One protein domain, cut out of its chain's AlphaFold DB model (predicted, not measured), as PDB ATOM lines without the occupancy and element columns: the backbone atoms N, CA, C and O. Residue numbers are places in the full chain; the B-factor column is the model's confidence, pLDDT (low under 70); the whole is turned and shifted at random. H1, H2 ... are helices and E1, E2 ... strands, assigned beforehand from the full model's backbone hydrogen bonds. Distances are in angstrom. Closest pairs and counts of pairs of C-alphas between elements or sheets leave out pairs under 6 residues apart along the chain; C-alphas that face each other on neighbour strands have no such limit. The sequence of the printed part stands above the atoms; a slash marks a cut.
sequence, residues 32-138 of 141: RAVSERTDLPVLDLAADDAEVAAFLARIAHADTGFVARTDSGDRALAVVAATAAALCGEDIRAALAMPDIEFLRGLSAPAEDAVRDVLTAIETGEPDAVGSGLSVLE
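This is residues 32 to 138 of the 141 residues of an uncharacterized protein of Nocardia stercoris (UniProt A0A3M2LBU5). A small parallel sheet, order E1, E2, E3, makes one wall, in two layers with H1 and H2 on one face; the long helix H2 runs through the middle, and the five other helices gather round it. The printed part, 107 residues, is mostly helix, in the order E1 H1 E2 H2 H3 H4 H5 E3 H6. It is compact and rounded, with a radius of gyration of the C-alphas of 12.5 A and spans of 31 by 29 by 27 A.

Inner strand E2, residues 66 to 69, is parallel to edge strands E1, residues 42 to 44, and E3, residues 119 to 124; N 43 and O 67, and N 123 and O 68, are each 2.8 A apart. The hub H2, residues 73 to 88, is on the sheet at a height of 8.8 A. H1, residues 49 to 59, touches residues 82 to 86 of H2 at a steep tilt of 44 degrees; the closest C-alphas, of Ala 57 and Ala 86, are 5.9 A apart. E1, H1, E2 form a strand-helix-strand unit, parallel neighbour strands joined through a helix, with a right-handed crossover; E2 and E3 form another through H2, H3, residues 92 to 97, H4, residues 101 to 105, and H5, residues 109 to 118. H2 and H3 are a helical hairpin at a shallow tilt of 24 degrees. H6, residues 127 to 137, touches residues 73 to 77 of H2, C-alphas 73 and 130 being closest at 3.8 A. Every O i to N i+4 pair is within hydrogen-bond range in H1 to H5, and 5 of 7 in H6.

E1 begins at C-alpha 42 (165.897, 187.020, 145.734). H2 spans 22.8 A, E3 14.1 A and H6 15.9 A, ending at C-alpha 137 (166.051, 206.514, 158.524).

The printed part has no cut and no long link; residue 38 is under 70 in pLDDT.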
ATOM      1  N   ARG A  32     168.869 199.848 144.373       93.44
ATOM      2  CA  ARG A  32     169.391 199.740 143.004       93.44
ATOM      3  C   ARG A  32     168.302 199.335 142.009       93.44
ATOM      4  O   ARG A  32     167.268 198.798 142.393       93.44
ATOM      5  N   ALA A  33     168.560 199.555 140.722       92.25
ATOM      6  CA  ALA A  33     167.690 199.057 139.659       92.25
ATOM      7  C   ALA A  33     167.659 197.519 139.641       92.25
ATOM      8  O   ALA A  33     168.661 196.871 139.968       92.25
ATOM      9  N   VAL A  34     166.524 196.944 139.232       91.00
ATOM     10  CA  VAL A  34     166.370 195.492 139.053       91.00
ATOM     11  C   VAL A  34     167.465 194.947 138.137       91.00
ATOM     12  O   VAL A  34     167.755 195.510 137.081       91.00
ATOM     13  N   SER A  35     168.079 193.840 138.547       86.00
ATOM     14  CA  SER A  35     169.145 193.182 137.800       86.00
ATOM     15  C   SER A  35     168.808 191.712 137.556       86.00
ATOM     16  O   SER A  35     168.083 191.090 138.329       86.00
ATOM     17  N   GLU A  36     169.369 191.122 136.503       79.31
ATOM     18  CA  GLU A  36     169.212 189.691 136.179       79.31
ATOM     19  C   GLU A  36     170.151 188.785 137.001       79.31
ATOM     20  O   GLU A  36     170.350 187.611 136.682       79.31
ATOM     21  N   ARG A  37     170.762 189.321 138.066       70.75
ATOM     22  CA  ARG A  37     171.676 188.572 138.934       70.75
ATOM     23  C   ARG A  37     170.982 187.352 139.541       70.75
ATOM     24  O   ARG A  37     169.868 187.440 140.045       70.75
ATOM     25  N   THR A  38     171.686 186.225 139.498       66.38
ATOM     26  CA  THR A  38     171.222 184.898 139.961       66.38
ATOM     27  C   THR A  38     172.078 184.365 141.118       66.38
ATOM     28  O   THR A  38     171.802 183.324 141.702       66.38
ATOM     29  N   ASP A  39     173.135 185.088 141.468       85.69
ATOM     30  CA  ASP A  39     174.149 184.691 142.447       85.69
ATOM     31  C   ASP A  39     173.714 184.822 143.916       85.69
ATOM     32  O   ASP A  39     174.368 184.249 144.783       85.69
ATOM     33  N   LEU A  40     172.611 185.522 144.202       90.25
ATOM     34  CA  LEU A  40     172.042 185.635 145.546       90.25
ATOM     35  C   LEU A  40     170.557 185.249 145.545       90.25
ATOM     36  O   LEU A  40     169.868 185.479 144.548       90.25
ATOM     37  N   PRO A  41     170.037 184.722 146.668       93.62
ATOM     38  CA  PRO A  41     168.605 184.572 146.872       93.62
ATOM     39  C   PRO A  41     167.879 185.905 146.676       93.62
ATOM     40  O   PRO A  41     168.298 186.938 147.204       93.62
ATOM     41  N   VAL A  42     166.769 185.864 145.943       93.94
ATOM     42  CA  VAL A  42     165.897 187.020 145.734       93.94
ATOM     43  C   VAL A  42     164.607 186.807 146.517       93.94
ATOM     44  O   VAL A  42     163.934 185.792 146.343       93.94
ATOM     45  N   LEU A  43     164.274 187.768 147.374       95.06
ATOM     46  CA  LEU A  43     163.024 187.829 148.114       95.06
ATOM     47  C   LEU A  43     162.080 188.816 147.429       95.06
ATOM     48  O   LEU A  43     162.354 190.013 147.384       95.06
ATOM     49  N   ASP A  44     160.961 188.312 146.925       94.38
ATOM     50  CA  ASP A  44     159.879 189.150 146.424       94.38
ATOM     51  C   ASP A  44     159.007 189.636 147.591       94.38
ATOM     52  O   ASP A  44     158.465 188.827 148.342       94.38
ATOM     53  N   LEU A  45     158.897 190.955 147.774       94.19
ATOM     54  CA  LEU A  45     158.129 191.543 148.879       94.19
ATOM     55  C   LEU A  45     156.648 191.757 148.544       94.19
ATOM     56  O   LEU A  45     155.924 192.314 149.373       94.19
ATOM     57  N   ALA A  46     156.195 191.335 147.358       92.31
ATOM     58  CA  ALA A  46     154.770 191.208 147.069       92.31
ATOM     59  C   ALA A  46     154.192 189.879 147.593       92.31
ATOM     60  O   ALA A  46     152.970 189.726 147.618       92.31
ATOM     61  N   ALA A  47     155.045 188.949 148.040       92.19
ATOM     62  CA  ALA A  47     154.634 187.766 148.786       92.19
ATOM     63  C   ALA A  47     154.014 188.125 150.148       92.19
ATOM     64  O   ALA A  47     154.245 189.202 150.706       92.19
ATOM     65  N   ASP A  48     153.247 187.190 150.710       93.88
ATOM     66  CA  ASP A  48     152.613 187.357 152.013       93.88
ATOM     67  C   ASP A  48     153.640 187.514 153.149       93.88
ATOM     68  O   ASP A  48     154.694 186.870 153.172       93.88
ATOM     69  N   ASP A  49     153.288 188.295 154.176       93.00
ATOM     70  CA  ASP A  49     154.164 188.570 155.329       93.00
ATOM     71  C   ASP A  49     154.621 187.290 156.052       93.00
ATOM     72  O   ASP A  49     155.706 187.236 156.635       93.00
ATOM     73  N   ALA A  50     153.815 186.225 156.005       94.19
ATOM     74  CA  ALA A  50     154.187 184.928 156.558       94.19
ATOM     75  C   ALA A  50     155.342 184.266 155.789       94.19
ATOM     76  O   ALA A  50     156.215 183.662 156.417       94.19
ATOM     77  N   GLU A  51     155.359 184.387 154.461       95.25
ATOM     78  CA  GLU A  51     156.423 183.858 153.607       95.25
ATOM     79  C   GLU A  51     157.693 184.693 153.739       95.25
ATOM     80  O   GLU A  51     158.778 184.135 153.922       95.25
ATOM     81  N   VAL A  52     157.551 186.022 153.751       96.44
ATOM     82  CA  VAL A  52     158.648 186.962 154.012       96.44
ATOM     83  C   VAL A  52     159.297 186.657 155.363       96.44
ATOM     84  O   VAL A  52     160.509 186.456 155.436       96.44
ATOM     85  N   ALA A  53     158.506 186.521 156.431       96.12
ATOM     86  CA  ALA A  53     159.033 186.203 157.755       96.12
ATOM     87  C   ALA A  53     159.723 184.828 157.803       96.12
ATOM     88  O   ALA A  53     160.791 184.689 158.398       96.12
ATOM     89  N   ALA A  54     159.149 183.811 157.152       95.62
ATOM     90  CA  ALA A  54     159.752 182.481 157.073       95.62
ATOM     91  C   ALA A  54     161.053 182.468 156.253       95.62
ATOM     92  O   ALA A  54     161.949 181.667 156.523       95.62
ATOM     93  N   PHE A  55     161.173 183.329 155.242       96.62
ATOM     94  CA  PHE A  55     162.419 183.533 154.514       96.62
ATOM     95  C   PHE A  55     163.471 184.199 155.403       96.62
ATOM     96  O   PHE A  55     164.574 183.669 155.529       96.62
ATOM     97  N   LEU A  56     163.117 185.305 156.063       95.31
ATOM     98  CA  LEU A  56     164.030 186.069 156.915       95.31
ATOM     99  C   LEU A  56     164.564 185.234 158.086       95.31
ATOM    100  O   LEU A  56     165.764 185.235 158.347       95.31
ATOM    101  N   ALA A  57     163.706 184.433 158.722       94.75
ATOM    102  CA  ALA A  57     164.121 183.516 159.782       94.75
ATOM    103  C   ALA A  57     165.150 182.474 159.306       94.75
ATOM    104  O   ALA A  57     166.010 182.053 160.075       94.75
ATOM    105  N   ARG A  58     165.080 182.041 158.040       94.12
ATOM    106  CA  ARG A  58     166.050 181.095 157.469       94.12
ATOM    107  C   ARG A  58     167.346 181.786 157.061       94.12
ATOM    108  O   ARG A  58     168.415 181.259 157.351       94.12
ATOM    109  N   ILE A  59     167.257 182.931 156.380       93.75
ATOM    110  CA  ILE A  59     168.435 183.623 155.842       93.75
ATOM    111  C   ILE A  59     169.295 184.246 156.947       93.75
ATOM    112  O   ILE A  59     170.505 184.301 156.792       93.75
ATOM    113  N   ALA A  60     168.711 184.619 158.093       90.12
ATOM    114  CA  ALA A  60     169.459 185.126 159.248       90.12
ATOM    115  C   ALA A  60     170.481 184.117 159.813       90.12
ATOM    116  O   ALA A  60     171.425 184.508 160.493       90.12
ATOM    117  N   HIS A  61     170.307 182.824 159.528       89.19
ATOM    118  CA  HIS A  61     171.245 181.761 159.895       89.19
ATOM    119  C   HIS A  61     172.088 181.259 158.717       89.19
ATOM    120  O   HIS A  61     172.870 180.326 158.886       89.19
ATOM    121  N   ALA A  62     171.904 181.825 157.525       89.81
ATOM    122  CA  ALA A  62     172.686 181.474 156.354       89.81
ATOM    123  C   ALA A  62     173.964 182.317 156.293       89.81
ATOM    124  O   ALA A  62     173.963 183.493 156.638       89.81
ATOM    125  N   ASP A  63     175.037 181.747 155.749       86.69
ATOM    126  CA  ASP A  63     176.295 182.462 155.494       86.69
ATOM    127  C   ASP A  63     176.233 183.377 154.250       86.69
ATOM    128  O   ASP A  63     177.259 183.786 153.707       86.69
ATOM    129  N   THR A  64     175.031 183.661 153.742       91.00
ATOM    130  CA  THR A  64     174.804 184.412 152.503       91.00
ATOM    131  C   THR A  64     173.756 185.492 152.708       91.00
ATOM    132  O   THR A  64     172.700 185.219 153.277       91.00
ATOM    133  N   GLY A  65     173.996 186.679 152.151       93.56
ATOM    134  CA  GLY A  65     172.978 187.718 152.043       93.56
ATOM    135  C   GLY A  65     171.918 187.425 150.978       93.56
ATOM    136  O   GLY A  65     171.965 186.418 150.270       93.56
ATOM    137  N   PHE A  66     170.958 188.333 150.849       95.44
ATOM    138  CA  PHE A  66     169.868 188.278 149.889       95.44
ATOM    139  C   PHE A  66     169.584 189.653 149.279       95.44
ATOM    140  O   PHE A  66     170.039 190.698 149.754       95.44
ATOM    141  N   VAL A  67     168.806 189.639 148.201       95.69
ATOM    142  CA  VAL A  67     168.285 190.835 147.542       95.69
ATOM    143  C   VAL A  67     166.775 190.869 147.718       95.69
ATOM    144  O   VAL A  67     166.103 189.890 147.409       95.69
ATOM    145  N   ALA A  68     166.228 191.983 148.193       96.00
ATOM    146  CA  ALA A  68     164.783 192.187 148.248       96.00
ATOM    147  C   ALA A  68     164.286 192.882 146.976       96.00
ATOM    148  O   ALA A  68     164.987 193.737 146.437       96.00
ATOM    149  N   ARG A  69     163.074 192.567 146.516       95.75
ATOM    150  CA  ARG A  69     162.407 193.245 145.397       95.75
ATOM    151  C   ARG A  69     161.108 193.891 145.840       95.75
ATOM    152  O   ARG A  69     160.262 193.229 146.432       95.75
ATOM    153  N   THR A  70     160.970 195.183 145.562       95.81
ATOM    154  CA  THR A  70     159.760 195.964 145.846       95.81
ATOM    155  C   THR A  70     159.795 197.287 145.099       95.81
ATOM    156  O   THR A  70     160.859 197.871 144.944       95.81
ATOM    157  N   ASP A  71     158.627 197.801 144.731       95.19
ATOM    158  CA  ASP A  71     158.452 199.183 144.259       95.19
ATOM    159  C   ASP A  71     157.792 200.084 145.315       95.19
ATOM    160  O   ASP A  71     157.585 201.277 145.109       95.19
ATOM    161  N   SER A  72     157.475 199.522 146.485       95.25
ATOM    162  CA  SER A  72     156.903 200.246 147.618       95.25
ATOM    163  C   SER A  72     157.978 200.593 148.642       95.25
ATOM    164  O   SER A  72     158.645 199.706 149.187       95.25
ATOM    165  N   GLY A  73     158.100 201.887 148.947       94.50
ATOM    166  CA  GLY A  73     158.982 202.387 150.002       94.50
ATOM    167  C   GLY A  73     158.593 201.909 151.404       94.50
ATOM    168  O   GLY A  73     159.475 201.645 152.213       94.50
ATOM    169  N   ASP A  74     157.300 201.711 151.672       94.69
ATOM    170  CA  ASP A  74     156.819 201.143 152.940       94.69
ATOM    171  C   ASP A  74     157.284 199.690 153.108       94.69
ATOM    172  O   ASP A  74     157.859 199.321 154.129       94.69
ATOM    173  N   ARG A  75     157.167 198.886 152.044       95.56
ATOM    174  CA  ARG A  75     157.654 197.496 152.036       95.56
ATOM    175  C   ARG A  75     159.176 197.417 152.125       95.56
ATOM    176  O   ARG A  75     159.704 196.523 152.782       95.56
ATOM    177  N   ALA A  76     159.885 198.361 151.507       96.31
ATOM    178  CA  ALA A  76     161.334 198.480 151.636       96.31
ATOM    179  C   ALA A  76     161.755 198.785 153.083       96.31
ATOM    180  O   ALA A  76     162.698 198.192 153.599       96.31
ATOM    181  N   LEU A  77     161.036 199.676 153.761       96.19
ATOM    182  CA  LEU A  77     161.274 199.983 155.166       96.19
ATOM    183  C   LEU A  77     160.948 198.788 156.072       96.19
ATOM    184  O   LEU A  77     161.737 198.447 156.955       96.19
ATOM    185  N   ALA A  78     159.832 198.110 155.805       96.44
ATOM    186  CA  ALA A  78     159.415 196.917 156.528       96.44
ATOM    187  C   ALA A  78     160.442 195.785 156.427       96.44
ATOM    188  O   ALA A  78     160.770 195.183 157.445       96.44
ATOM    189  N   VAL A  79     161.018 195.517 155.245       96.88
ATOM    190  CA  VAL A  79     162.049 194.469 155.124       96.88
ATOM    191  C   VAL A  79     163.331 194.835 155.870       96.88
ATOM    192  O   VAL A  79     163.962 193.952 156.447       96.88
ATOM    193  N   VAL A  80     163.710 196.116 155.918       96.50
ATOM    194  CA  VAL A  80     164.877 196.570 156.690       96.50
ATOM    195  C   VAL A  80     164.642 196.333 158.185       96.50
ATOM    196  O   VAL A  80     165.481 195.717 158.842       96.50
ATOM    197  N   ALA A  81     163.477 196.738 158.702       96.62
ATOM    198  CA  ALA A  81     163.082 196.488 160.089       96.62
ATOM    199  C   ALA A  81     163.032 194.992 160.415       96.62
ATOM    200  O   ALA A  81     163.602 194.543 161.407       96.62
ATOM    201  N   ALA A  82     162.402 194.206 159.548       96.56
ATOM    202  CA  ALA A  82     162.247 192.770 159.717       96.56
ATOM    203  C   ALA A  82     163.581 192.014 159.634       96.56
ATOM    204  O   ALA A  82     163.773 191.034 160.350       96.56
ATOM    205  N   THR A  83     164.522 192.482 158.810       96.75
ATOM    206  CA  THR A  83     165.885 191.934 158.757       96.75
ATOM    207  C   THR A  83     166.614 192.203 160.068       96.75
ATOM    208  O   THR A  83     167.186 191.280 160.641       96.75
ATOM    209  N   ALA A  84     166.549 193.433 160.588       95.69
ATOM    210  CA  ALA A  84     167.145 193.759 161.881       95.69
ATOM    211  C   ALA A  84     166.530 192.916 163.015       95.69
ATOM    212  O   ALA A  84     167.264 192.310 163.792       95.69
ATOM    213  N   ALA A  85     165.199 192.778 163.043       95.94
ATOM    214  CA  ALA A  85     164.502 191.920 164.000       95.94
ATOM    215  C   ALA A  85     164.948 190.450 163.893       95.94
ATOM    216  O   ALA A  85     165.207 189.814 164.912       95.94
ATOM    217  N   ALA A  86     165.111 189.918 162.678       95.25
ATOM    218  CA  ALA A  86     165.584 188.551 162.471       95.25
ATOM    219  C   ALA A  86     167.000 188.330 163.036       95.25
ATOM    220  O   ALA A  86     167.256 187.292 163.644       95.25
ATOM    221  N   LEU A  87     167.899 189.310 162.893       93.69
ATOM    222  CA  LEU A  87     169.262 189.245 163.439       93.69
ATOM    223  C   LEU A  87     169.303 189.393 164.962       93.69
ATOM    224  O   LEU A  87     170.159 188.800 165.617       93.69
ATOM    225  N   CYS A  88     168.368 190.153 165.530       91.44
ATOM    226  CA  CYS A  88     168.221 190.309 166.974       91.44
ATOM    227  C   CYS A  88     167.437 189.160 167.637       91.44
ATOM    228  O   CYS A  88     167.439 189.049 168.861       91.44
ATOM    229  N   GLY A  89     166.807 188.272 166.857       91.44
ATOM    230  CA  GLY A  89     165.940 187.209 167.379       91.44
ATOM    231  C   GLY A  89     164.578 187.713 167.876       91.44
ATOM    232  O   GLY A  89     163.953 187.076 168.723       91.44
ATOM    233  N   GLU A  90     164.131 188.857 167.361       92.56
ATOM    234  CA  GLU A  90     162.859 189.512 167.670       92.56
ATOM    235  C   GLU A  90     161.728 189.094 166.716       92.56
ATOM    236  O   GLU A  90     161.911 188.317 165.774       92.56
ATOM    237  N   ASP A  91     160.512 189.579 166.983       94.31
ATOM    238  CA  ASP A  91     159.327 189.205 166.210       94.31
ATOM    239  C   ASP A  91     159.336 189.853 164.814       94.31
ATOM    240  O   ASP A  91     158.962 191.011 164.620       94.31
ATOM    241  N   ILE A  92     159.743 189.059 163.821       94.88
ATOM    242  CA  ILE A  92     159.828 189.463 162.412       94.88
ATOM    243  C   ILE A  92     158.465 189.924 161.876       94.88
ATOM    244  O   ILE A  92     158.397 190.878 161.105       94.88
ATOM    245  N   ARG A  93     157.360 189.276 162.278       94.81
ATOM    246  CA  ARG A  93     156.021 189.639 161.782       94.81
ATOM    247  C   ARG A  93     155.570 190.973 162.354       94.81
ATOM    248  O   ARG A  93     154.984 191.772 161.628       94.81
ATOM    249  N   ALA A  94     155.861 191.220 163.629       94.88
ATOM    250  CA  ALA A  94     155.602 192.515 164.242       94.88
ATOM    251  C   ALA A  94     156.402 193.624 163.543       94.88
ATOM    252  O   ALA A  94     155.825 194.652 163.201       94.88
ATOM    253  N   ALA A  95     157.683 193.385 163.245       95.06
ATOM    254  CA  ALA A  95     158.537 194.344 162.543       95.06
ATOM    255  C   ALA A  95     158.084 194.628 161.096       95.06
ATOM    256  O   ALA A  95     158.203 195.761 160.636       95.06
ATOM    257  N   LEU A  96     157.529 193.631 160.391       94.38
ATOM    258  CA  LEU A  96     156.925 193.828 159.065       94.38
ATOM    259  C   LEU A  96     155.664 194.697 159.125       94.38
ATOM    260  O   LEU A  96     155.456 195.541 158.259       94.38
ATOM    261  N   ALA A  97     154.817 194.484 160.134       95.19
ATOM    262  CA  ALA A  97     153.564 195.219 160.288       95.19
ATOM    263  C   ALA A  97     153.765 196.633 160.856       95.19
ATOM    264  O   ALA A  97     152.988 197.540 160.559       95.19
ATOM    265  N   MET A  98     154.775 196.810 161.707       94.25
ATOM    266  CA  MET A  98     155.062 198.057 162.401       94.25
ATOM    267  C   MET A  98     156.580 198.260 162.513       94.25
ATOM    268  O   MET A  98     157.185 197.869 163.513       94.25
ATOM    269  N   PRO A  99     157.207 198.867 161.491       94.25
ATOM    270  CA  PRO A  99     158.638 199.145 161.499       94.25
ATOM    271  C   PRO A  99     159.024 200.122 162.620       94.25
ATOM    272  O   PRO A  99     158.515 201.244 162.674       94.25
ATOM    273  N   ASP A 100     159.954 199.726 163.494       93.75
ATOM    274  CA  ASP A 100     160.468 200.592 164.562       93.75
ATOM    275  C   ASP A 100     161.604 201.490 164.044       93.75
ATOM    276  O   ASP A 100     162.773 201.106 163.953       93.75
ATOM    277  N   ILE A 101     161.237 202.715 163.671       93.56
ATOM    278  CA  ILE A 101     162.149 203.702 163.076       93.56
ATOM    279  C   ILE A 101     163.198 204.183 164.077       93.56
ATOM    280  O   ILE A 101     164.341 204.434 163.696       93.56
ATOM    281  N   GLU A 102     162.829 204.311 165.350       91.44
ATOM    282  CA  GLU A 102     163.739 204.807 166.381       91.44
ATOM    283  C   GLU A 102     164.779 203.744 166.734       91.44
ATOM    284  O   GLU A 102     165.964 204.064 166.841       91.44
ATOM    285  N   PHE A 103     164.376 202.470 166.798       91.25
ATOM    286  CA  PHE A 103     165.311 201.351 166.897       91.25
ATOM    287  C   PHE A 103     166.301 201.336 165.725       91.25
ATOM    288  O   PHE A 103     167.513 201.295 165.942       91.25
ATOM    289  N   LEU A 104     165.807 201.444 164.485       92.62
ATOM    290  CA  LEU A 104     166.656 201.432 163.289       92.62
ATOM    291  C   LEU A 104     167.634 202.616 163.228       92.62
ATOM    292  O   LEU A 104     168.775 202.456 162.796       92.62
ATOM    293  N   ARG A 105     167.217 203.806 163.673       91.75
ATOM    294  CA  ARG A 105     168.094 204.986 163.780       91.75
ATOM    295  C   ARG A 105     169.122 204.858 164.905       91.75
ATOM    296  O   ARG A 105     170.202 205.436 164.805       91.75
ATOM    297  N   GLY A 106     168.781 204.120 165.960       90.06
ATOM    298  CA  GLY A 106     169.638 203.850 167.112       90.06
ATOM    299  C   GLY A 106     170.652 202.724 166.902       90.06
ATOM    300  O   GLY A 106     171.439 202.451 167.813       90.06
ATOM    301  N   LEU A 107     170.658 202.066 165.737       90.81
ATOM    302  CA  LEU A 107     171.597 200.988 165.450       90.81
ATOM    303  C   LEU A 107     173.048 201.470 165.538       90.81
ATOM    304  O   LEU A 107     173.446 202.517 165.027       90.81
ATOM    305  N   SER A 108     173.871 200.655 166.191       89.69
ATOM    306  CA  SER A 108     175.320 200.841 166.176       89.69
ATOM    307  C   SER A 108     175.891 200.480 164.801       89.69
ATOM    308  O   SER A 108     175.359 199.597 164.136       89.69
ATOM    309  N   ALA A 109     177.024 201.073 164.417       88.38
ATOM    310  CA  ALA A 109     177.709 200.751 163.158       88.38
ATOM    311  C   ALA A 109     177.843 199.235 162.862       88.38
ATOM    312  O   ALA A 109     177.447 198.829 161.774       88.38
ATOM    313  N   PRO A 110     178.292 198.365 163.795       88.88
ATOM    314  CA  PRO A 110     178.372 196.930 163.507       88.88
ATOM    315  C   PRO A 110     177.005 196.268 163.280       88.88
ATOM    316  O   PRO A 110     176.929 195.278 162.560       88.88
ATOM    317  N   ALA A 111     175.926 196.792 163.869       91.06
ATOM    318  CA  ALA A 111     174.580 196.286 163.608       91.06
ATOM    319  C   ALA A 111     174.090 196.690 162.208       91.06
ATOM    320  O   ALA A 111     173.427 195.908 161.536       91.06
ATOM    321  N   GLU A 112     174.457 197.882 161.740       91.88
ATOM    322  CA  GLU A 112     174.156 198.329 160.376       91.88
ATOM    323  C   GLU A 112     174.894 197.501 159.338       91.88
ATOM    324  O   GLU A 112     174.281 197.053 158.373       91.88
ATOM    325  N   ASP A 113     176.188 197.265 159.558       90.75
ATOM    326  CA  ASP A 113     176.984 196.392 158.702       90.75
ATOM    327  C   ASP A 113     176.387 194.979 158.673       90.75
ATOM    328  O   ASP A 113     176.197 194.432 157.593       90.75
ATOM    329  N   ALA A 114     175.963 194.427 159.816       92.56
ATOM    330  CA  ALA A 114     175.303 193.119 159.859       92.56
ATOM    331  C   ALA A 114     173.995 193.084 159.047       92.56
ATOM    332  O   ALA A 114     173.762 192.146 158.282       92.56
ATOM    333  N   VAL A 115     173.149 194.116 159.162       93.94
ATOM    334  CA  VAL A 115     171.929 194.217 158.345       93.94
ATOM    335  C   VAL A 115     172.277 194.334 156.863       93.94
ATOM    336  O   VAL A 115     171.585 193.738 156.048       93.94
ATOM    337  N   ARG A 116     173.337 195.057 156.493       93.00
ATOM    338  CA  ARG A 116     173.754 195.251 155.094       93.00
ATOM    339  C   ARG A 116     174.453 194.040 154.483       93.00
ATOM    340  O   ARG A 116     174.353 193.828 153.275       93.00
ATOM    341  N   ASP A 117     175.145 193.252 155.292       92.56
ATOM    342  CA  ASP A 117     175.727 191.984 154.860       92.56
ATOM    343  C   ASP A 117     174.614 190.994 154.504       92.56
ATOM    344  O   ASP A 117     174.692 190.304 153.484       92.56
ATOM    345  N   VAL A 118     173.533 190.987 155.290       94.94
ATOM    346  CA  VAL A 118     172.385 190.103 155.071       94.94
ATOM    347  C   VAL A 118     171.430 190.652 154.008       94.94
ATOM    348  O   VAL A 118     171.113 189.944 153.061       94.94
ATOM    349  N   LEU A 119     170.994 191.907 154.095       95.69
ATOM    350  CA  LEU A 119     170.210 192.591 153.065       95.69
ATOM    351  C   LEU A 119     171.154 193.400 152.172       95.69
ATOM    352  O   LEU A 119     171.417 194.582 152.392       95.69
ATOM    353  N   THR A 120     171.656 192.747 151.130       94.56
ATOM    354  CA  THR A 120     172.708 193.309 150.278       94.56
ATOM    355  C   THR A 120     172.184 194.387 149.330       94.56
ATOM    356  O   THR A 120     172.923 195.301 148.956       94.56
ATOM    357  N   ALA A 121     170.927 194.276 148.888       94.81
ATOM    358  CA  ALA A 121     170.290 195.281 148.041       94.81
ATOM    359  C   ALA A 121     168.759 195.223 148.093       94.81
ATOM    360  O   ALA A 121     168.173 194.161 148.304       94.81
ATOM    361  N   ILE A 122     168.135 196.361 147.793       96.25
ATOM    362  CA  ILE A 122     166.720 196.475 147.442       96.25
ATOM    363  C   ILE A 122     166.642 196.838 145.960       96.25
ATOM    364  O   ILE A 122     167.056 197.921 145.543       96.25
ATOM    365  N   GLU A 123     166.158 195.898 145.159       96.19
ATOM    366  CA  GLU A 123     165.926 196.047 143.730       96.19
ATOM    367  C   GLU A 123     164.522 196.586 143.462       96.19
ATOM    368  O   GLU A 123     163.532 196.062 143.972       96.19
ATOM    369  N   THR A 124     164.445 197.626 142.638       96.00
ATOM    370  CA  THR A 124     163.190 198.315 142.324       96.00
ATOM    371  C   THR A 124     163.210 198.897 140.912       96.00
ATOM    372  O   THR A 124     164.277 199.226 140.381       96.00
ATOM    373  N   GLY A 125     162.034 199.002 140.294       94.88
ATOM    374  CA  GLY A 125     161.797 199.839 139.120       94.88
ATOM    375  C   GLY A 125     161.588 201.317 139.468       94.88
ATOM    376  O   GLY A 125     161.811 202.170 138.615       94.88
ATOM    377  N   GLU A 126     161.252 201.622 140.725       93.75
ATOM    378  CA  GLU A 126     160.884 202.949 141.232       93.75
ATOM    379  C   GLU A 126     161.868 203.434 142.329       93.75
ATOM    380  O   GLU A 126     161.503 203.565 143.507       93.75
ATOM    381  N   PRO A 127     163.143 203.722 141.986       92.12
ATOM    382  CA  PRO A 127     164.183 204.046 142.966       92.12
ATOM    383  C   PRO A 127     163.878 205.298 143.796       92.12
ATOM    384  O   PRO A 127     164.202 205.327 144.982       92.12
ATOM    385  N   ASP A 128     163.227 206.308 143.214       90.69
ATOM    386  CA  ASP A 128     162.821 207.525 143.924       90.69
ATOM    387  C   ASP A 128     161.733 207.258 144.974       90.69
ATOM    388  O   ASP A 128     161.801 207.794 146.085       90.69
ATOM    389  N   ALA A 129     160.747 206.409 144.663       91.62
ATOM    390  CA  ALA A 129     159.671 206.067 145.591       91.62
ATOM    391  C   ALA A 129     160.211 205.268 146.786       91.62
ATOM    392  O   ALA A 129     159.913 205.578 147.944       91.62
ATOM    393  N   VAL A 130     161.066 204.282 146.509       94.50
ATOM    394  CA  VAL A 130     161.721 203.471 147.540       94.50
ATOM    395  C   VAL A 130     162.693 204.308 148.372       94.50
ATOM    396  O   VAL A 130     162.648 204.265 149.602       94.50
ATOM    397  N   GLY A 131     163.531 205.123 147.724       92.69
ATOM    398  CA  GLY A 131     164.457 206.027 148.406       92.69
ATOM    399  C   GLY A 131     163.737 207.026 149.312       92.69
ATOM    400  O   GLY A 131     164.156 207.239 150.450       92.69
ATOM    401  N   SER A 132     162.605 207.571 148.860       91.25
ATOM    402  CA  SER A 132     161.763 208.458 149.670       91.25
ATOM    403  C   SER A 132     161.195 207.745 150.900       91.25
ATOM    404  O   SER A 132     161.234 208.309 151.990       91.25
ATOM    405  N   GLY A 133     160.738 206.496 150.773       91.62
ATOM    406  CA  GLY A 133     160.269 205.700 151.916       91.62
ATOM    407  C   GLY A 133     161.355 205.447 152.965       91.62
ATOM    408  O   GLY A 133     161.095 205.530 154.162       91.62
ATOM    409  N   LEU A 134     162.593 205.216 152.524       92.94
ATOM    410  CA  LEU A 134     163.732 204.966 153.411       92.94
ATOM    411  C   LEU A 134     164.356 206.242 153.988       92.94
ATOM    412  O   LEU A 134     165.071 206.171 154.986       92.94
ATOM    413  N   SER A 135     164.073 207.412 153.411       91.31
ATOM    414  CA  SER A 135     164.645 208.693 153.853       91.31
ATOM    415  C   SER A 135     164.355 209.025 155.324       91.31
ATOM    416  O   SER A 135     165.128 209.734 155.973       91.31
ATOM    417  N   VAL A 136     163.296 208.440 155.898       90.69
ATOM    418  CA  VAL A 136     162.984 208.543 157.329       90.69
ATOM    419  C   VAL A 136     164.109 208.006 158.215       90.69
ATOM    420  O   VAL A 136     164.275 208.491 159.325       90.69
ATOM    421  N   LEU A 137     164.932 207.067 157.751       88.19
ATOM    422  CA  LEU A 137     166.051 206.514 158.524       88.19
ATOM    423  C   LEU A 137     167.274 207.444 158.563       88.19
ATOM    424  O   LEU A 137     168.110 207.324 159.458       88.19
ATOM    425  N   GLU A 138     167.347 208.400 157.637       82.94
ATOM    426  CA  GLU A 138     168.450 209.359 157.517       82.94
ATOM    427  C   GLU A 138     168.123 210.697 158.205       82.94
ATOM    428  O   GLU A 138     169.018 211.395 158.668       82.94
TER     429      GLU A 138